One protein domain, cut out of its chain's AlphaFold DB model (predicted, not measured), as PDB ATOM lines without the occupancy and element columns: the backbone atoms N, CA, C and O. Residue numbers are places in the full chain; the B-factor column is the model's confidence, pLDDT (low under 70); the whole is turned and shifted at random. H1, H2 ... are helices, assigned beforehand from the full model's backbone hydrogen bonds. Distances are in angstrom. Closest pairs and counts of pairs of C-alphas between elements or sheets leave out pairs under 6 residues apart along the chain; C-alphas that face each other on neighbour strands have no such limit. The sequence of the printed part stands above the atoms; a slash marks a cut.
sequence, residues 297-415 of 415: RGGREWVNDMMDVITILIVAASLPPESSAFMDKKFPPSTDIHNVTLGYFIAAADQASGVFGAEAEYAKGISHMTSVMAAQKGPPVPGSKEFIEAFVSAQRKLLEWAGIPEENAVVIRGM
ATOM      1  N   ARG A 297      37.097  84.784   9.496       81.50
ATOM      2  CA  ARG A 297      36.296  84.803  10.740       81.50
ATOM      3  C   ARG A 297      35.571  86.129  11.018       81.50
ATOM      4  O   ARG A 297      35.475  86.563  12.162       81.50
ATOM      5  N   GLY A 298      35.118  86.813   9.973       82.25
ATOM      6  CA  GLY A 298      34.398  88.080  10.096       82.25
ATOM      7  C   GLY A 298      34.091  88.704   8.739       82.25
ATOM      8  O   GLY A 298      34.460  88.161   7.699       82.25
ATOM      9  N   GLY A 299      33.434  89.863   8.755       83.81
ATOM     10  CA  GLY A 299      32.957  90.522   7.537       83.81
ATOM     11  C   GLY A 299      31.566  90.046   7.113       83.81
ATOM     12  O   GLY A 299      30.883  89.342   7.853       83.81
ATOM     13  N   ARG A 300      31.130  90.481   5.927       84.50
ATOM     14  CA  ARG A 300      29.753  90.280   5.442       84.50
ATOM     15  C   ARG A 300      29.476  88.815   5.148       84.50
ATOM     16  O   ARG A 300      28.449  88.289   5.550       84.50
ATOM     17  N   GLU A 301      30.432  88.175   4.491       84.94
ATOM     18  CA  GLU A 301      30.378  86.773   4.100       84.94
ATOM     19  C   GLU A 301      30.268  85.888   5.339       84.94
ATOM     20  O   GLU A 301      29.391  85.042   5.402       84.94
ATOM     21  N   TRP A 302      31.060  86.164   6.384       91.00
ATOM     22  CA  TRP A 302      30.974  85.404   7.630       91.00
ATOM     23  C   TRP A 302      29.594  85.508   8.284       91.00
ATOM     24  O   TRP A 302      29.087  84.499   8.760       91.00
ATOM     25  N   VAL A 303      28.980  86.698   8.315       92.62
ATOM     26  CA  VAL A 303      27.630  86.869   8.885       92.62
ATOM     27  C   VAL A 303      26.605  86.079   8.074       92.62
ATOM     28  O   VAL A 303      25.816  85.345   8.661       92.62
ATOM     29  N   ASN A 304      26.648  86.186   6.746       91.19
ATOM     30  CA  ASN A 304      25.722  85.481   5.862       91.19
ATOM     31  C   ASN A 304      25.869  83.956   5.998       91.19
ATOM     32  O   ASN A 304      24.892  83.275   6.293       91.19
ATOM     33  N   ASP A 305      27.096  83.440   5.898       92.56
ATOM     34  CA  ASP A 305      27.390  82.010   6.030       92.56
ATOM     35  C   ASP A 305      27.025  81.497   7.442       92.56
ATOM     36  O   ASP A 305      26.566  80.367   7.612       92.56
ATOM     37  N   MET A 306      27.173  82.331   8.485       95.94
ATOM     38  CA  MET A 306      26.745  81.979   9.845       95.94
ATOM     39  C   MET A 306      25.224  81.848   9.951       95.94
ATOM     40  O   MET A 306      24.743  80.973  10.667       95.94
ATOM     41  N   MET A 307      24.454  82.672   9.238       95.62
ATOM     42  CA  MET A 307      22.994  82.543   9.208       95.62
ATOM     43  C   MET A 307      22.545  81.223   8.564       95.62
ATOM     44  O   MET A 307      21.573  80.621   9.034       95.62
ATOM     45  N   ASP A 308      23.280  80.713   7.574       94.50
ATOM     46  CA  ASP A 308      23.033  79.382   7.003       94.50
ATOM     47  C   ASP A 308      23.336  78.274   8.027       94.50
ATOM     48  O   ASP A 308      22.523  77.367   8.231       94.50
ATOM     49  N   VAL A 309      24.458  78.376   8.753       97.44
ATOM     50  CA  VAL A 309      24.798  77.451   9.852       97.44
ATOM     51  C   VAL A 309      23.716  77.458  10.933       97.44
ATOM     52  O   VAL A 309      23.291  76.393  11.381       97.44
ATOM     53  N   ILE A 310      23.242  78.639  11.340       97.19
ATOM     54  CA  ILE A 310      22.166  78.806  12.324       97.19
ATOM     55  C   ILE A 310      20.873  78.157  11.829       97.19
ATOM     56  O   ILE A 310      20.225  77.432  12.582       97.19
ATOM     57  N   THR A 311      20.514  78.359  10.561       96.12
ATOM     58  CA  THR A 311      19.332  77.729   9.957       96.12
ATOM     59  C   THR A 311      19.422  76.206  10.040       96.12
ATOM     60  O   THR A 311      18.480  75.545  10.479       96.12
ATOM     61  N   ILE A 312      20.580  75.635   9.705       97.69
ATOM     62  CA  ILE A 312      20.805  74.187   9.785       97.69
ATOM     63  C   ILE A 312      20.789  73.694  11.239       97.69
ATOM     64  O   ILE A 312      20.226  72.635  11.519       97.69
ATOM     65  N   LEU A 313      21.356  74.459  12.178       96.88
ATOM     66  CA  LEU A 313      21.303  74.163  13.611       96.88
ATOM     67  C   LEU A 313      19.862  74.120  14.136       96.88
ATOM     68  O   LEU A 313      19.531  73.217  14.901       96.88
ATOM     69  N   ILE A 314      19.001  75.057  13.719       94.38
ATOM     70  CA  ILE A 314      17.573  75.056  14.073       94.38
ATOM     71  C   ILE A 314      16.920  73.764  13.582       94.38
ATOM     72  O   ILE A 314      16.305  73.055  14.375       94.38
ATOM     73  N   VAL A 315      17.106  73.409  12.306       95.31
ATOM     74  CA  VAL A 315      16.514  72.185  11.740       95.31
ATOM     75  C   VAL A 315      17.031  70.935  12.457       95.31
ATOM     76  O   VAL A 315      16.247  70.044  12.782       95.31
ATOM     77  N   ALA A 316      18.330  70.868  12.759       94.12
ATOM     78  CA  ALA A 316      18.916  69.755  13.501       94.12
ATOM     79  C   ALA A 316      18.381  69.661  14.942       94.12
ATOM     80  O   ALA A 316      18.112  68.560  15.423       94.12
ATOM     81  N   ALA A 317      18.185  70.793  15.624       91.88
ATOM     82  CA  ALA A 317      17.614  70.839  16.970       91.88
ATOM     83  C   ALA A 317      16.137  70.412  17.006       91.88
ATOM     84  O   ALA A 317      15.683  69.890  18.026       91.88
ATOM     85  N   SER A 318      15.408  70.624  15.905       91.56
ATOM     86  CA  SER A 318      13.993  70.274  15.732       91.56
ATOM     87  C   SER A 318      13.742  68.827  15.296       91.56
ATOM     88  O   SER A 318      12.590  68.457  15.065       91.56
ATOM     89  N   LEU A 319      14.781  67.995  15.176       92.56
ATOM     90  CA  LEU A 319      14.604  66.564  14.934       92.56
ATOM     91  C   LEU A 319      13.793  65.900  16.070       92.56
ATOM     92  O   LEU A 319      13.950  66.284  17.232       92.56
ATOM     93  N   PRO A 320      12.974  64.872  15.773       91.19
ATOM     94  CA  PRO A 320      12.281  64.101  16.805       91.19
ATOM     95  C   PRO A 320      13.267  63.462  17.798       91.19
ATOM     96  O   PRO A 320      14.341  63.031  17.364       91.19
ATOM     97  N   PRO A 321      12.925  63.336  19.096       86.38
ATOM     98  CA  PRO A 321      13.777  62.679  20.093       86.38
ATOM     99  C   PRO A 321      14.184  61.247  19.719       86.38
ATOM    100  O   PRO A 321      15.263  60.791  20.087       86.38
ATOM    101  N   GLU A 322      13.343  60.549  18.957       87.69
ATOM    102  CA  GLU A 322      13.552  59.177  18.487       87.69
ATOM    103  C   GLU A 322      14.443  59.098  17.236       87.69
ATOM    104  O   GLU A 322      14.742  58.004  16.754       87.69
ATOM    105  N   SER A 323      14.859  60.244  16.684       89.50
ATOM    106  CA  SER A 323      15.740  60.300  15.521       89.50
ATOM    107  C   SER A 323      17.045  59.555  15.793       89.50
ATOM    108  O   SER A 323      17.660  59.703  16.853       89.50
ATOM    109  N   SER A 324      17.524  58.807  14.795       88.06
ATOM    110  CA  SER A 324      18.798  58.078  14.867       88.06
ATOM    111  C   SER A 324      19.983  58.979  15.226       88.06
ATOM    112  O   SER A 324      20.948  58.506  15.819       88.06
ATOM    113  N   ALA A 325      19.880  60.280  14.935       84.38
ATOM    114  CA  ALA A 325      20.841  61.295  15.339       84.38
ATOM    115  C   ALA A 325      21.074  61.316  16.858       84.38
ATOM    116  O   ALA A 325      22.217  61.290  17.295       84.38
ATOM    117  N   PHE A 326      20.006  61.319  17.663       87.25
ATOM    118  CA  PHE A 326      20.097  61.403  19.126       87.25
ATOM    119  C   PHE A 326      20.342  60.049  19.800       87.25
ATOM    120  O   PHE A 326      20.630  59.995  20.995       87.25
ATOM    121  N   MET A 327      20.273  58.955  19.037       84.38
ATOM    122  CA  MET A 327      20.689  57.628  19.496       84.38
ATOM    123  C   MET A 327      22.220  57.470  19.472       84.38
ATOM    124  O   MET A 327      22.769  56.663  20.227       84.38
ATOM    125  N   ASP A 328      22.925  58.244  18.638       86.44
ATOM    126  CA  ASP A 328      24.384  58.334  18.674       86.44
ATOM    127  C   ASP A 328      24.824  59.182  19.873       86.44
ATOM    128  O   ASP A 328      24.695  60.404  19.878       86.44
ATOM    129  N   LYS A 329      25.418  58.536  20.884       83.56
ATOM    130  CA  LYS A 329      25.930  59.208  22.092       83.56
ATOM    131  C   LYS A 329      27.005  60.260  21.804       83.56
ATOM    132  O   LYS A 329      27.309  61.053  22.691       83.56
ATOM    133  N   LYS A 330      27.620  60.242  20.617       90.12
ATOM    134  CA  LYS A 330      28.592  61.258  20.200       90.12
ATOM    135  C   LYS A 330      27.922  62.522  19.673       90.12
ATOM    136  O   LYS A 330      28.574  63.561  19.645       90.12
ATOM    137  N   PHE A 331      26.672  62.450  19.219       94.06
ATOM    138  CA  PHE A 331      25.949  63.625  18.751       94.06
ATOM    139  C   PHE A 331      25.415  64.424  19.948       94.06
ATOM    140  O   PHE A 331      24.845  63.830  20.868       94.06
ATOM    141  N   PRO A 332      25.584  65.760  19.978       94.62
ATOM    142  CA  PRO A 332      25.082  66.560  21.087       94.62
ATOM    143  C   PRO A 332      23.556  66.450  21.242       94.62
ATOM    144  O   PRO A 332      22.832  66.419  20.243       94.62
ATOM    145  N   PRO A 333      23.038  66.441  22.482       93.00
ATOM    146  CA  PRO A 333      21.599  66.456  22.717       93.00
ATOM    147  C   PRO A 333      20.972  67.755  22.192       93.00
ATOM    148  O   PRO A 333      21.624  68.797  22.138       93.00
ATOM    149  N   SER A 334      19.673  67.725  21.876       91.25
ATOM    150  CA  SER A 334      18.938  68.895  21.354       91.25
ATOM    151  C   SER A 334      19.070  70.148  22.243       91.25
ATOM    152  O   SER A 334      19.147  71.271  21.744       91.25
ATOM    153  N   THR A 335      19.191  69.980  23.566       90.88
ATOM    154  CA  THR A 335      19.459  71.088  24.499       90.88
ATOM    155  C   THR A 335      20.790  71.782  24.232       90.88
ATOM    156  O   THR A 335      20.840  73.011  24.251       90.88
ATOM    157  N   ASP A 336      21.843  71.016  23.946       94.00
ATOM    158  CA  ASP A 336      23.173  71.545  23.650       94.00
ATOM    159  C   ASP A 336      23.169  72.235  22.286       94.00
ATOM    160  O   ASP A 336      23.656  73.359  22.172       94.00
ATOM    161  N   ILE A 337      22.533  71.627  21.274       94.81
ATOM    162  CA  ILE A 337      22.377  72.251  19.950       94.81
ATOM    163  C   ILE A 337      21.678  73.605  20.094       94.81
ATOM    164  O   ILE A 337      22.176  74.598  19.581       94.81
ATOM    165  N   HIS A 338      20.587  73.682  20.859       91.81
ATOM    166  CA  HIS A 338      19.857  74.929  21.080       91.81
ATOM    167  C   HIS A 338      20.705  76.015  21.765       91.81
ATOM    168  O   HIS A 338      20.653  77.175  21.352       91.81
ATOM    169  N   ASN A 339      21.496  75.652  22.782       93.00
ATOM    170  CA  ASN A 339      22.409  76.589  23.446       93.00
ATOM    171  C   ASN A 339      23.450  77.135  22.461       93.00
ATOM    172  O   ASN A 339      23.716  78.338  22.452       93.00
ATOM    173  N   VAL A 340      23.998  76.271  21.598       96.06
ATOM    174  CA  VAL A 340      24.921  76.693  20.538       96.06
ATOM    175  C   VAL A 340      24.231  77.616  19.540       96.06
ATOM    176  O   VAL A 340      24.781  78.671  19.234       96.06
ATOM    177  N   THR A 341      23.027  77.275  19.075       95.81
ATOM    178  CA  THR A 341      22.262  78.105  18.135       95.81
ATOM    179  C   THR A 341      22.050  79.513  18.678       95.81
ATOM    180  O   THR A 341      22.302  80.485  17.969       95.81
ATOM    181  N   LEU A 342      21.642  79.640  19.945       94.06
ATOM    182  CA  LEU A 342      21.440  80.940  20.581       94.06
ATOM    183  C   LEU A 342      22.759  81.717  20.711       94.06
ATOM    184  O   LEU A 342      22.806  82.901  20.383       94.06
ATOM    185  N   GLY A 343      23.850  81.058  21.108       95.31
ATOM    186  CA  GLY A 343      25.169  81.693  21.151       95.31
ATOM    187  C   GLY A 343      25.664  82.154  19.775       95.31
ATOM    188  O   GLY A 343      26.248  83.231  19.655       95.31
ATOM    189  N   TYR A 344      25.381  81.388  18.718       96.56
ATOM    190  CA  TYR A 344      25.746  81.743  17.343       96.56
ATOM    191  C   TYR A 344      24.900  82.906  16.825       96.56
ATOM    192  O   TYR A 344      25.450  83.790  16.173       96.56
ATOM    193  N   PHE A 345      23.614  82.976  17.181       94.75
ATOM    194  CA  PHE A 345      22.774  84.149  16.926       94.75
ATOM    195  C   PHE A 345      23.338  85.416  17.569       94.75
ATOM    196  O   PHE A 345      23.459  86.434  16.893       94.75
ATOM    197  N   ILE A 346      23.739  85.353  18.844       94.56
ATOM    198  CA  ILE A 346      24.326  86.504  19.550       94.56
ATOM    199  C   ILE A 346      25.614  86.957  18.847       94.56
ATOM    200  O   ILE A 346      25.781  88.144  18.567       94.56
ATOM    201  N   ALA A 347      26.502  86.018  18.507       94.69
ATOM    202  CA  ALA A 347      27.733  86.328  17.782       94.69
ATOM    203  C   ALA A 347      27.460  86.906  16.378       94.69
ATOM    204  O   ALA A 347      28.130  87.852  15.959       94.69
ATOM    205  N   ALA A 348      26.467  86.375  15.659       94.88
ATOM    206  CA  ALA A 348      26.049  86.879  14.355       94.88
ATOM    207  C   ALA A 348      25.449  88.289  14.450       94.88
ATOM    208  O   ALA A 348      25.785  89.133  13.627       94.88
ATOM    209  N   ALA A 349      24.625  88.572  15.462       93.81
ATOM    210  CA  ALA A 349      24.024  89.886  15.689       93.81
ATOM    211  C   ALA A 349      25.076  90.962  16.011       93.81
ATOM    212  O   ALA A 349      25.014  92.068  15.463       93.81
ATOM    213  N   ASP A 350      26.064  90.637  16.851       91.62
ATOM    214  CA  ASP A 350      27.196  91.524  17.157       91.62
ATOM    215  C   ASP A 350      28.005  91.844  15.891       91.62
ATOM    216  O   ASP A 350      28.209  93.009  15.536       91.62
ATOM    217  N   GLN A 351      28.395  90.811  15.139       91.19
ATOM    218  CA  GLN A 351      29.146  90.991  13.896       91.19
ATOM    219  C   GLN A 351      28.333  91.729  12.833       91.19
ATOM    220  O   GLN A 351      28.874  92.607  12.163       91.19
ATOM    221  N   ALA A 352      27.038  91.440  12.696       91.31
ATOM    222  CA  ALA A 352      26.164  92.138  11.762       91.31
ATOM    223  C   ALA A 352      26.087  93.634  12.091       91.31
ATOM    224  O   ALA A 352      26.238  94.470  11.200       91.31
ATOM    225  N   SER A 353      25.939  93.972  13.373       89.69
ATOM    226  CA  SER A 353      25.924  95.359  13.845       89.69
ATOM    227  C   SER A 353      27.248  96.072  13.562       89.69
ATOM    228  O   SER A 353      27.247  97.224  13.134       89.69
ATOM    229  N   GLY A 354      28.380  95.384  13.732       85.06
ATOM    230  CA  GLY A 354      29.697  95.932  13.406       85.06
ATOM    231  C   GLY A 354      29.944  96.103  11.902       85.06
ATOM    232  O   GLY A 354      30.536  97.093  11.482       85.06
ATOM    233  N   VAL A 355      29.499  95.153  11.078       84.56
ATOM    234  CA  VAL A 355      29.815  95.089   9.640       84.56
ATOM    235  C   VAL A 355      28.850  95.919   8.791       84.56
ATOM    236  O   VAL A 355      29.277  96.580   7.842       84.56
ATOM    237  N   PHE A 356      27.554  95.871   9.098       81.88
ATOM    238  CA  PHE A 356      26.504  96.560   8.340       81.88
ATOM    239  C   PHE A 356      26.037  97.855   9.016       81.88
ATOM    240  O   PHE A 356      25.398  98.677   8.361       81.88
ATOM    241  N   GLY A 357      26.386  98.052  10.289       80.25
ATOM    242  CA  GLY A 357      25.873  99.123  11.139       80.25
ATOM    243  C   GLY A 357      24.647  98.663  11.929       80.25
ATOM    244  O   GLY A 357      23.748  98.031  11.379       80.25
ATOM    245  N   ALA A 358      24.587  99.009  13.218       82.94
ATOM    246  CA  ALA A 358      23.493  98.615  14.118       82.94
ATOM    247  C   ALA A 358      22.105  99.082  13.636       82.94
ATOM    248  O   ALA A 358      21.096  98.430  13.890       82.94
ATOM    249  N   GLU A 359      22.055 100.193  12.896       80.25
ATOM    250  CA  GLU A 359      20.807 100.742  12.367       80.25
ATOM    251  C   GLU A 359      20.340 100.098  11.057       80.25
ATOM    252  O   GLU A 359      19.217 100.366  10.623       80.25
ATOM    253  N   ALA A 360      21.164  99.254  10.429       78.94
ATOM    254  CA  ALA A 360      20.794  98.574   9.197       78.94
ATOM    255  C   ALA A 360      19.656  97.576   9.447       78.94
ATOM    256  O   ALA A 360      19.714  96.779  10.382       78.94
ATOM    257  N   GLU A 361      18.655  97.563   8.562       81.81
ATOM    258  CA  GLU A 361      17.504  96.649   8.649       81.81
ATOM    259  C   GLU A 361      17.930  95.178   8.753       81.81
ATOM    260  O   GLU A 361      17.344  94.406   9.507       81.81
ATOM    261  N   TYR A 362      19.011  94.800   8.064       86.00
ATOM    262  CA  TYR A 362      19.566  93.451   8.151       86.00
ATOM    263  C   TYR A 362      20.088  93.117   9.560       86.00
ATOM    264  O   TYR A 362      19.744  92.072  10.111       86.00
ATOM    265  N   ALA A 363      20.855  94.023  10.181       88.56
ATOM    266  CA  ALA A 363      21.361  93.839  11.542       88.56
ATOM    267  C   ALA A 363      20.212  93.804  12.563       88.56
ATOM    268  O   ALA A 363      20.150  92.892  13.388       88.56
ATOM    269  N   LYS A 364      19.242  94.724  12.439       89.62
ATOM    270  CA  LYS A 364      18.018  94.742  13.255       89.62
ATOM    271  C   LYS A 364      17.232  93.439  13.145       89.62
ATOM    272  O   LYS A 364      16.773  92.923  14.162       89.62
ATOM    273  N   GLY A 365      17.114  92.883  11.939       92.31
ATOM    274  CA  GLY A 365      16.465  91.596  11.697       92.31
ATOM    275  C   GLY A 365      17.128  90.451  12.467       92.31
ATOM    276  O   GLY A 365      16.442  89.700  13.161       92.31
ATOM    277  N   ILE A 366      18.461  90.352  12.423       94.31
ATOM    278  CA  ILE A 366      19.212  89.321  13.162       94.31
ATOM    279  C   ILE A 366      19.076  89.514  14.682       94.31
ATOM    280  O   ILE A 366      18.808  88.552  15.409       94.31
ATOM    281  N   SER A 367      19.179  90.750  15.180       92.69
ATOM    282  CA  SER A 367      18.971  91.065  16.602       92.69
ATOM    283  C   SER A 367      17.549  90.746  17.079       92.69
ATOM    284  O   SER A 367      17.362  90.255  18.197       92.69
ATOM    285  N   HIS A 368      16.543  90.975  16.231       92.25
ATOM    286  CA  HIS A 368      15.161  90.617  16.527       92.25
ATOM    287  C   HIS A 368      14.986  89.097  16.620       92.25
ATOM    288  O   HIS A 368      14.453  88.616  17.619       92.25
ATOM    289  N   MET A 369      15.500  88.335  15.647       91.62
ATOM    290  CA  MET A 369      15.476  86.863  15.689       91.62
ATOM    291  C   MET A 369      16.163  86.315  16.945       91.62
ATOM    292  O   MET A 369      15.627  85.422  17.599       91.62
ATOM    293  N   THR A 370      17.297  86.908  17.333       91.62
ATOM    294  CA  THR A 370      18.018  86.557  18.567       91.62
ATOM    295  C   THR A 370      17.141  86.768  19.804       91.62
ATOM    296  O   THR A 370      17.022  85.875  20.641       91.62
ATOM    297  N   SER A 371      16.473  87.923  19.899       89.38
ATOM    298  CA  SER A 371      15.562  88.244  21.008       89.38
ATOM    299  C   SER A 371      14.359  87.298  21.071       89.38
ATOM    300  O   SER A 371      13.983  86.847  22.151       89.38
ATOM    301  N   VAL A 372      13.767  86.969  19.918       89.06
ATOM    302  CA  VAL A 372      12.639  86.029  19.830       89.06
ATOM    303  C   VAL A 372      13.066  84.637  20.285       89.06
ATOM    304  O   VAL A 372      12.366  84.021  21.084       89.06
ATOM    305  N   MET A 373      14.223  84.151  19.829       86.31
ATOM    306  CA  MET A 373      14.735  82.841  20.228       86.31
ATOM    307  C   MET A 373      15.057  82.787  21.727       86.31
ATOM    308  O   MET A 373      14.685  81.823  22.395       86.31
ATOM    309  N   ALA A 374      15.676  83.837  22.272       86.50
ATOM    310  CA  ALA A 374      15.950  83.955  23.702       86.50
ATOM    311  C   ALA A 374      14.672  83.910  24.558       86.50
ATOM    312  O   ALA A 374      14.686  83.351  25.650       86.50
ATOM    313  N   ALA A 375      13.563  84.467  24.060       84.69
ATOM    314  CA  ALA A 375      12.287  84.493  24.773       84.69
ATOM    315  C   ALA A 375      11.534  83.147  24.763       84.69
ATOM    316  O   ALA A 375      10.644  82.941  25.586       84.69
ATOM    317  N   GLN A 376      11.856  82.229  23.843       77.38
ATOM    318  CA  GLN A 376      11.142  80.951  23.687       77.38
ATOM    319  C   GLN A 376      11.511  79.888  24.738       77.38
ATOM    320  O   GLN A 376      10.793  78.892  24.856       77.38
ATOM    321  N   LYS A 377      12.592  80.062  25.511       66.50
ATOM    322  CA  LYS A 377      13.012  79.110  26.555       66.50
ATOM    323  C   LYS A 377      13.218  79.770  27.917       66.50
ATOM    324  O   LYS A 377      13.548  80.944  28.025       66.50
ATOM    325  N   GLY A 378      13.042  78.958  28.962       65.25
ATOM    326  CA  GLY A 378      13.505  79.265  30.316       65.25
ATOM    327  C   GLY A 378      15.042  79.303  30.419       65.25
ATOM    328  O   GLY A 378      15.723  79.098  29.415       65.25
ATOM    329  N   PRO A 379      15.598  79.563  31.618       59.06
ATOM    330  CA  PRO A 379      17.028  79.801  31.832       59.06
ATOM    331  C   PRO A 379      17.943  78.703  31.242       59.06
ATOM    332  O   PRO A 379      17.532  77.542  31.158       59.06
ATOM    333  N   PRO A 380      19.201  79.039  30.898       72.31
ATOM    334  CA  PRO A 380      19.894  80.266  31.293       72.31
ATOM    335  C   PRO A 380      19.704  81.438  30.317       72.31
ATOM    336  O   PRO A 380      19.643  81.270  29.102       72.31
ATOM    337  N   VAL A 381      19.595  82.642  30.881       81.44
ATOM    338  CA  VAL A 381      19.330  83.885  30.141       81.44
ATOM    339  C   VAL A 381      20.596  84.316  29.390       81.44
ATOM    340  O   VAL A 381      21.665  84.329  30.003       81.44
ATOM    341  N   PRO A 382      20.517  84.716  28.105       83.50
ATOM    342  CA  PRO A 382      21.652  85.298  27.389       83.50
ATOM    343  C   PRO A 382      22.385  86.374  28.194       83.50
ATOM    344  O   PRO A 382      21.761  87.282  28.740       83.50
ATOM    345  N   GLY A 383      23.713  86.276  28.257       80.56
ATOM    346  CA  GLY A 383      24.559  87.188  29.036       80.56
ATOM    347  C   GLY A 383      24.717  86.834  30.515       80.56
ATOM    348  O   GLY A 383      25.521  87.468  31.193       80.56
ATOM    349  N   SER A 384      24.012  85.820  31.029       88.19
ATOM    350  CA  SER A 384      24.289  85.287  32.364       88.19
ATOM    351  C   SER A 384      25.517  84.369  32.349       88.19
ATOM    352  O   SER A 384      25.851  83.755  31.330       88.19
ATOM    353  N   LYS A 385      26.181  84.233  33.501       89.56
ATOM    354  CA  LYS A 385      27.335  83.336  33.658       89.56
ATOM    355  C   LYS A 385      26.958  81.883  33.352       89.56
ATOM    356  O   LYS A 385      27.695  81.177  32.673       89.56
ATOM    357  N   GLU A 386      25.773  81.473  33.792       91.25
ATOM    358  CA  GLU A 386      25.217  80.139  33.562       91.25
ATOM    359  C   GLU A 386      24.995  79.878  32.067       91.25
ATOM    360  O   GLU A 386      25.236  78.768  31.593       91.25
ATOM    361  N   PHE A 387      24.570  80.894  31.306       91.94
ATOM    362  CA  PHE A 387      24.417  80.768  29.856       91.94
ATOM    363  C   PHE A 387      25.768  80.595  29.176       91.94
ATOM    364  O   PHE A 387      25.909  79.708  28.339       91.94
ATOM    365  N   ILE A 388      26.765  81.399  29.549       92.06
ATOM    366  CA  ILE A 388      28.111  81.315  28.972       92.06
ATOM    367  C   ILE A 388      28.714  79.930  29.233       92.06
ATOM    368  O   ILE A 388      29.212  79.294  28.305       92.06
ATOM    369  N   GLU A 389      28.614  79.419  30.462       93.62
ATOM    370  CA  GLU A 389      29.097  78.079  30.817       93.62
ATOM    371  C   GLU A 389      28.371  76.978  30.026       93.62
ATOM    372  O   GLU A 389      29.013  76.073  29.479       93.62
ATOM    373  N   ALA A 390      27.043  77.077  29.905       94.19
ATOM    374  CA  ALA A 390      26.239  76.137  29.129       94.19
ATOM    375  C   ALA A 390      26.581  76.181  27.631       94.19
ATOM    376  O   ALA A 390      26.736  75.131  27.007       94.19
ATOM    377  N   PHE A 391      26.746  77.377  27.061       95.44
ATOM    378  CA  PHE A 391      27.135  77.588  25.669       95.44
ATOM    379  C   PHE A 391      28.529  77.030  25.382       95.44
ATOM    380  O   PHE A 391      28.688  76.267  24.432       95.44
ATOM    381  N   VAL A 392      29.532  77.355  26.203       95.88
ATOM    382  CA  VAL A 392      30.914  76.880  26.020       95.88
ATOM    383  C   VAL A 392      30.975  75.354  26.096       95.88
ATOM    384  O   VAL A 392      31.583  74.717  25.236       95.88
ATOM    385  N   SER A 393      30.301  74.757  27.083       96.38
ATOM    386  CA  SER A 393      30.224  73.300  27.234       96.38
ATOM    387  C   SER A 393      29.537  72.630  26.038       96.38
ATOM    388  O   SER A 393      30.067  71.669  25.474       96.38
ATOM    389  N   ALA A 394      28.387  73.155  25.608       96.69
ATOM    390  CA  ALA A 394      27.634  72.631  24.471       96.69
ATOM    391  C   ALA A 394      28.403  72.772  23.149       96.69
ATOM    392  O   ALA A 394      28.478  71.826  22.362       96.69
ATOM    393  N   GLN A 395      29.030  73.930  22.929       97.62
ATOM    394  CA  GLN A 395      29.845  74.186  21.751       97.62
ATOM    395  C   GLN A 395      31.027  73.223  21.692       97.62
ATOM    396  O   GLN A 395      31.239  72.628  20.642       97.62
ATOM    397  N   ARG A 396      31.756  72.998  22.793       97.56
ATOM    398  CA  ARG A 396      32.885  72.054  22.809       97.56
ATOM    399  C   ARG A 396      32.476  70.668  22.310       97.56
ATOM    400  O   ARG A 396      33.137  70.125  21.431       97.56
ATOM    401  N   LYS A 397      31.359  70.132  22.811       97.12
ATOM    402  CA  LYS A 397      30.834  68.826  22.374       97.12
ATOM    403  C   LYS A 397      30.480  68.822  20.887       97.12
ATOM    404  O   LYS A 397      30.770  67.858  20.186       97.12
ATOM    405  N   LEU A 398      29.859  69.898  20.396       97.81
ATOM    406  CA  LEU A 398      29.507  70.024  18.982       97.81
ATOM    407  C   LEU A 398      30.749  70.091  18.082       97.81
ATOM    408  O   LEU A 398      30.780  69.441  17.038       97.81
ATOM    409  N   LEU A 399      31.771  70.847  18.489       97.81
ATOM    410  CA  LEU A 399      33.037  70.952  17.766       97.81
ATOM    411  C   LEU A 399      33.772  69.612  17.741       97.81
ATOM    412  O   LEU A 399      34.184  69.168  16.670       97.81
ATOM    413  N   GLU A 400      33.857  68.927  18.884       97.00
ATOM    414  CA  GLU A 400      34.450  67.593  18.990       97.00
ATOM    415  C   GLU A 400      33.745  66.597  18.057       97.00
ATOM    416  O   GLU A 400      34.396  65.934  17.247       97.00
ATOM    417  N   TRP A 401      32.408  66.558  18.083       97.12
ATOM    418  CA  TRP A 401      31.609  65.719  17.186       97.12
ATOM    419  C   TRP A 401      31.850  66.032  15.700       97.12
ATOM    420  O   TRP A 401      31.887  65.129  14.854       97.12
ATOM    421  N   ALA A 402      32.018  67.310  15.358       96.62
ATOM    422  CA  ALA A 402      32.297  67.742  13.995       96.62
ATOM    423  C   ALA A 402      33.768  67.534  13.583       96.62
ATOM    424  O   ALA A 402      34.084  67.655  12.394       96.62
ATOM    425  N   GLY A 403      34.664  67.197  14.518       96.38
ATOM    426  CA  GLY A 403      36.107  67.125  14.291       96.38
ATOM    427  C   GLY A 403      36.721  68.500  14.013       96.38
ATOM    428  O   GLY A 403      37.543  68.632  13.109       96.38
ATOM    429  N   ILE A 404      36.256  69.524  14.728       97.25
ATOM    430  CA  ILE A 404      36.720  70.908  14.634       97.25
ATOM    431  C   ILE A 404      37.511  71.231  15.910       97.25
ATOM    432  O   ILE A 404      36.995  70.988  17.002       97.25
ATOM    433  N   PRO A 405      38.741  71.763  15.806       96.25
ATOM    434  CA  PRO A 405      39.534  72.128  16.979       96.25
ATOM    435  C   PRO A 405      38.881  73.223  17.845       96.25
ATOM    436  O   PRO A 405      38.148  74.071  17.333       96.25
ATOM    437  N   GLU A 406      39.141  73.239  19.157       94.62
ATOM    438  CA  GLU A 406      38.514  74.200  20.086       94.62
ATOM    439  C   GLU A 406      39.018  75.637  19.875       94.62
ATOM    440  O   GLU A 406      38.260  76.583  20.082       94.62
ATOM    441  N   GLU A 407      40.234  75.835  19.350       94.56
ATOM    442  CA  GLU A 407      40.726  77.158  18.930       94.56
ATOM    443  C   GLU A 407      39.855  77.801  17.840       94.56
ATOM    444  O   GLU A 407      39.881  79.017  17.638       94.56
ATOM    445  N   ASN A 408      39.042  76.982  17.169       94.75
ATOM    446  CA  ASN A 408      38.119  77.409  16.141       94.75
ATOM    447  C   ASN A 408      36.705  77.701  16.678       94.75
ATOM    448  O   ASN A 408      35.817  78.028  15.883       94.75
ATOM    449  N   ALA A 409      36.491  77.663  17.993       95.56
ATOM    450  CA  ALA A 409      35.224  78.024  18.615       95.56
ATOM    451  C   ALA A 409      34.787  79.468  18.300       95.56
ATOM    452  O   ALA A 409      35.598  80.369  18.065       95.56
ATOM    453  N   VAL A 410      33.473  79.687  18.289       95.19
ATOM    454  CA  VAL A 410      32.866  81.018  18.251       95.19
ATOM    455  C   VAL A 410      32.907  81.605  19.654       95.19
ATOM    456  O   VAL A 410      32.490  80.967  20.622       95.19
ATOM    457  N   VAL A 411      33.386  82.842  19.742       91.88
ATOM    458  CA  VAL A 411      33.462  83.613  20.983       91.88
ATOM    459  C   VAL A 411      32.398  84.701  20.942       91.88
ATOM    460  O   VAL A 411      32.309  85.444  19.962       91.88
ATOM    461  N   ILE A 412      31.612  84.810  22.009       88.56
ATOM    462  CA  ILE A 412      30.648  85.895  22.182       88.56
ATOM    463  C   ILE A 412      31.399  87.082  22.792       88.56
ATOM    464  O   ILE A 412      32.015  86.956  23.846       88.56
ATOM    465  N   ARG A 413      31.422  88.230  22.108       77.12
ATOM    466  CA  ARG A 413      32.146  89.413  22.594       77.12
ATOM    467  C   ARG A 413      31.383  90.076  23.738       77.12
ATOM    468  O   ARG A 413      30.182  90.289  23.635       77.12
ATOM    469  N   GLY A 414      32.107  90.456  24.792       64.31
ATOM    470  CA  GLY A 414      31.531  91.161  25.942       64.31
ATOM    471  C   GLY A 414      30.740  90.273  26.906       64.31
ATOM    472  O   GLY A 414      30.031  90.814  27.750       64.31
ATOM    473  N   MET A 415      30.865  88.948  26.781       58.09
ATOM    474  CA  MET A 415      30.292  87.947  27.681       58.09
ATOM    475  C   MET A 415      31.390  87.043  28.227       58.09
ATOM    476  O   MET A 415      32.245  86.611  27.418       58.09
TER     477      MET A 415
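This is residues 297 to 415 of the 415 residues of the protein "SET domain-containing protein" of Chaetomium globosum (strain ATCC 6205 / CBS 148.51 / DSM 1962 / NBRC 6347 / NRRL 1970) (UniProt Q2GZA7). One long helix, H3, runs through the middle; H1 and H4 pack on it from different sides, each running back the opposite way, and H5 crosses it near its beginning. The short H2 lies out beyond that same end of H3, in the loop between H1 and H3. The printed part has 119 residues with five named helices, H1 to H5 in chain order, and no named strand: the class is all helix. It is compact, with a radius of gyration of the C-alphas of 14.2 A, and spans 44 by 30 by 26 A.

Find C-alpha 334 at (18.938, 68.895, 21.354); from there H3 runs through residues 334 to 356, 31.5 A long. H1 holds residues 299 to 317, 26.7 A, and begins at C-alpha 299 at (32.957, 90.522, 7.537). H4 is residues 361 to 375, 20.9 A; H2 is residues 324 to 327. H5, residues 385 to 402, 25.6 A, ends at C-alpha 402 at (32.297, 67.742, 13.995).

Start at the hub, H3. H1 touches it at a shallow tilt of 19 degrees, opposite ways; their closest C-alphas, of Ala 317 and Ser 334, are 5.0 A apart. H3 and H4 form a helical hairpin at 26 degrees, closest at the C-alphas of Ala 352 and Ala 363, 5.1 A. H5 touches residues 336 to 343 of H3 alone, about perpendicular at 79 degrees, with the C-alphas of Asp 336 and Ala 394 closest at 4.7 A. H2 is close to H3 but not clearly touching: the closest C-alphas, of Phe 326 and Ser 334, are 7.9 A apart. H1 is apart from H4 and H5. In H1, H3, H4 and H5 every O i to N i+4 pair is within hydrogen-bond range; H2 is too short for such a pair.

Look for the farthest C-alphas at Met 327 and Glu 359, 43.7 A apart. The printed part has no cut, and no link between helices is long. Residues 403 to 415 hold no named element, and 415 is the chain's last residue. The model's pLDDT is under 70 at residues 377 to 379 and 414 to 415.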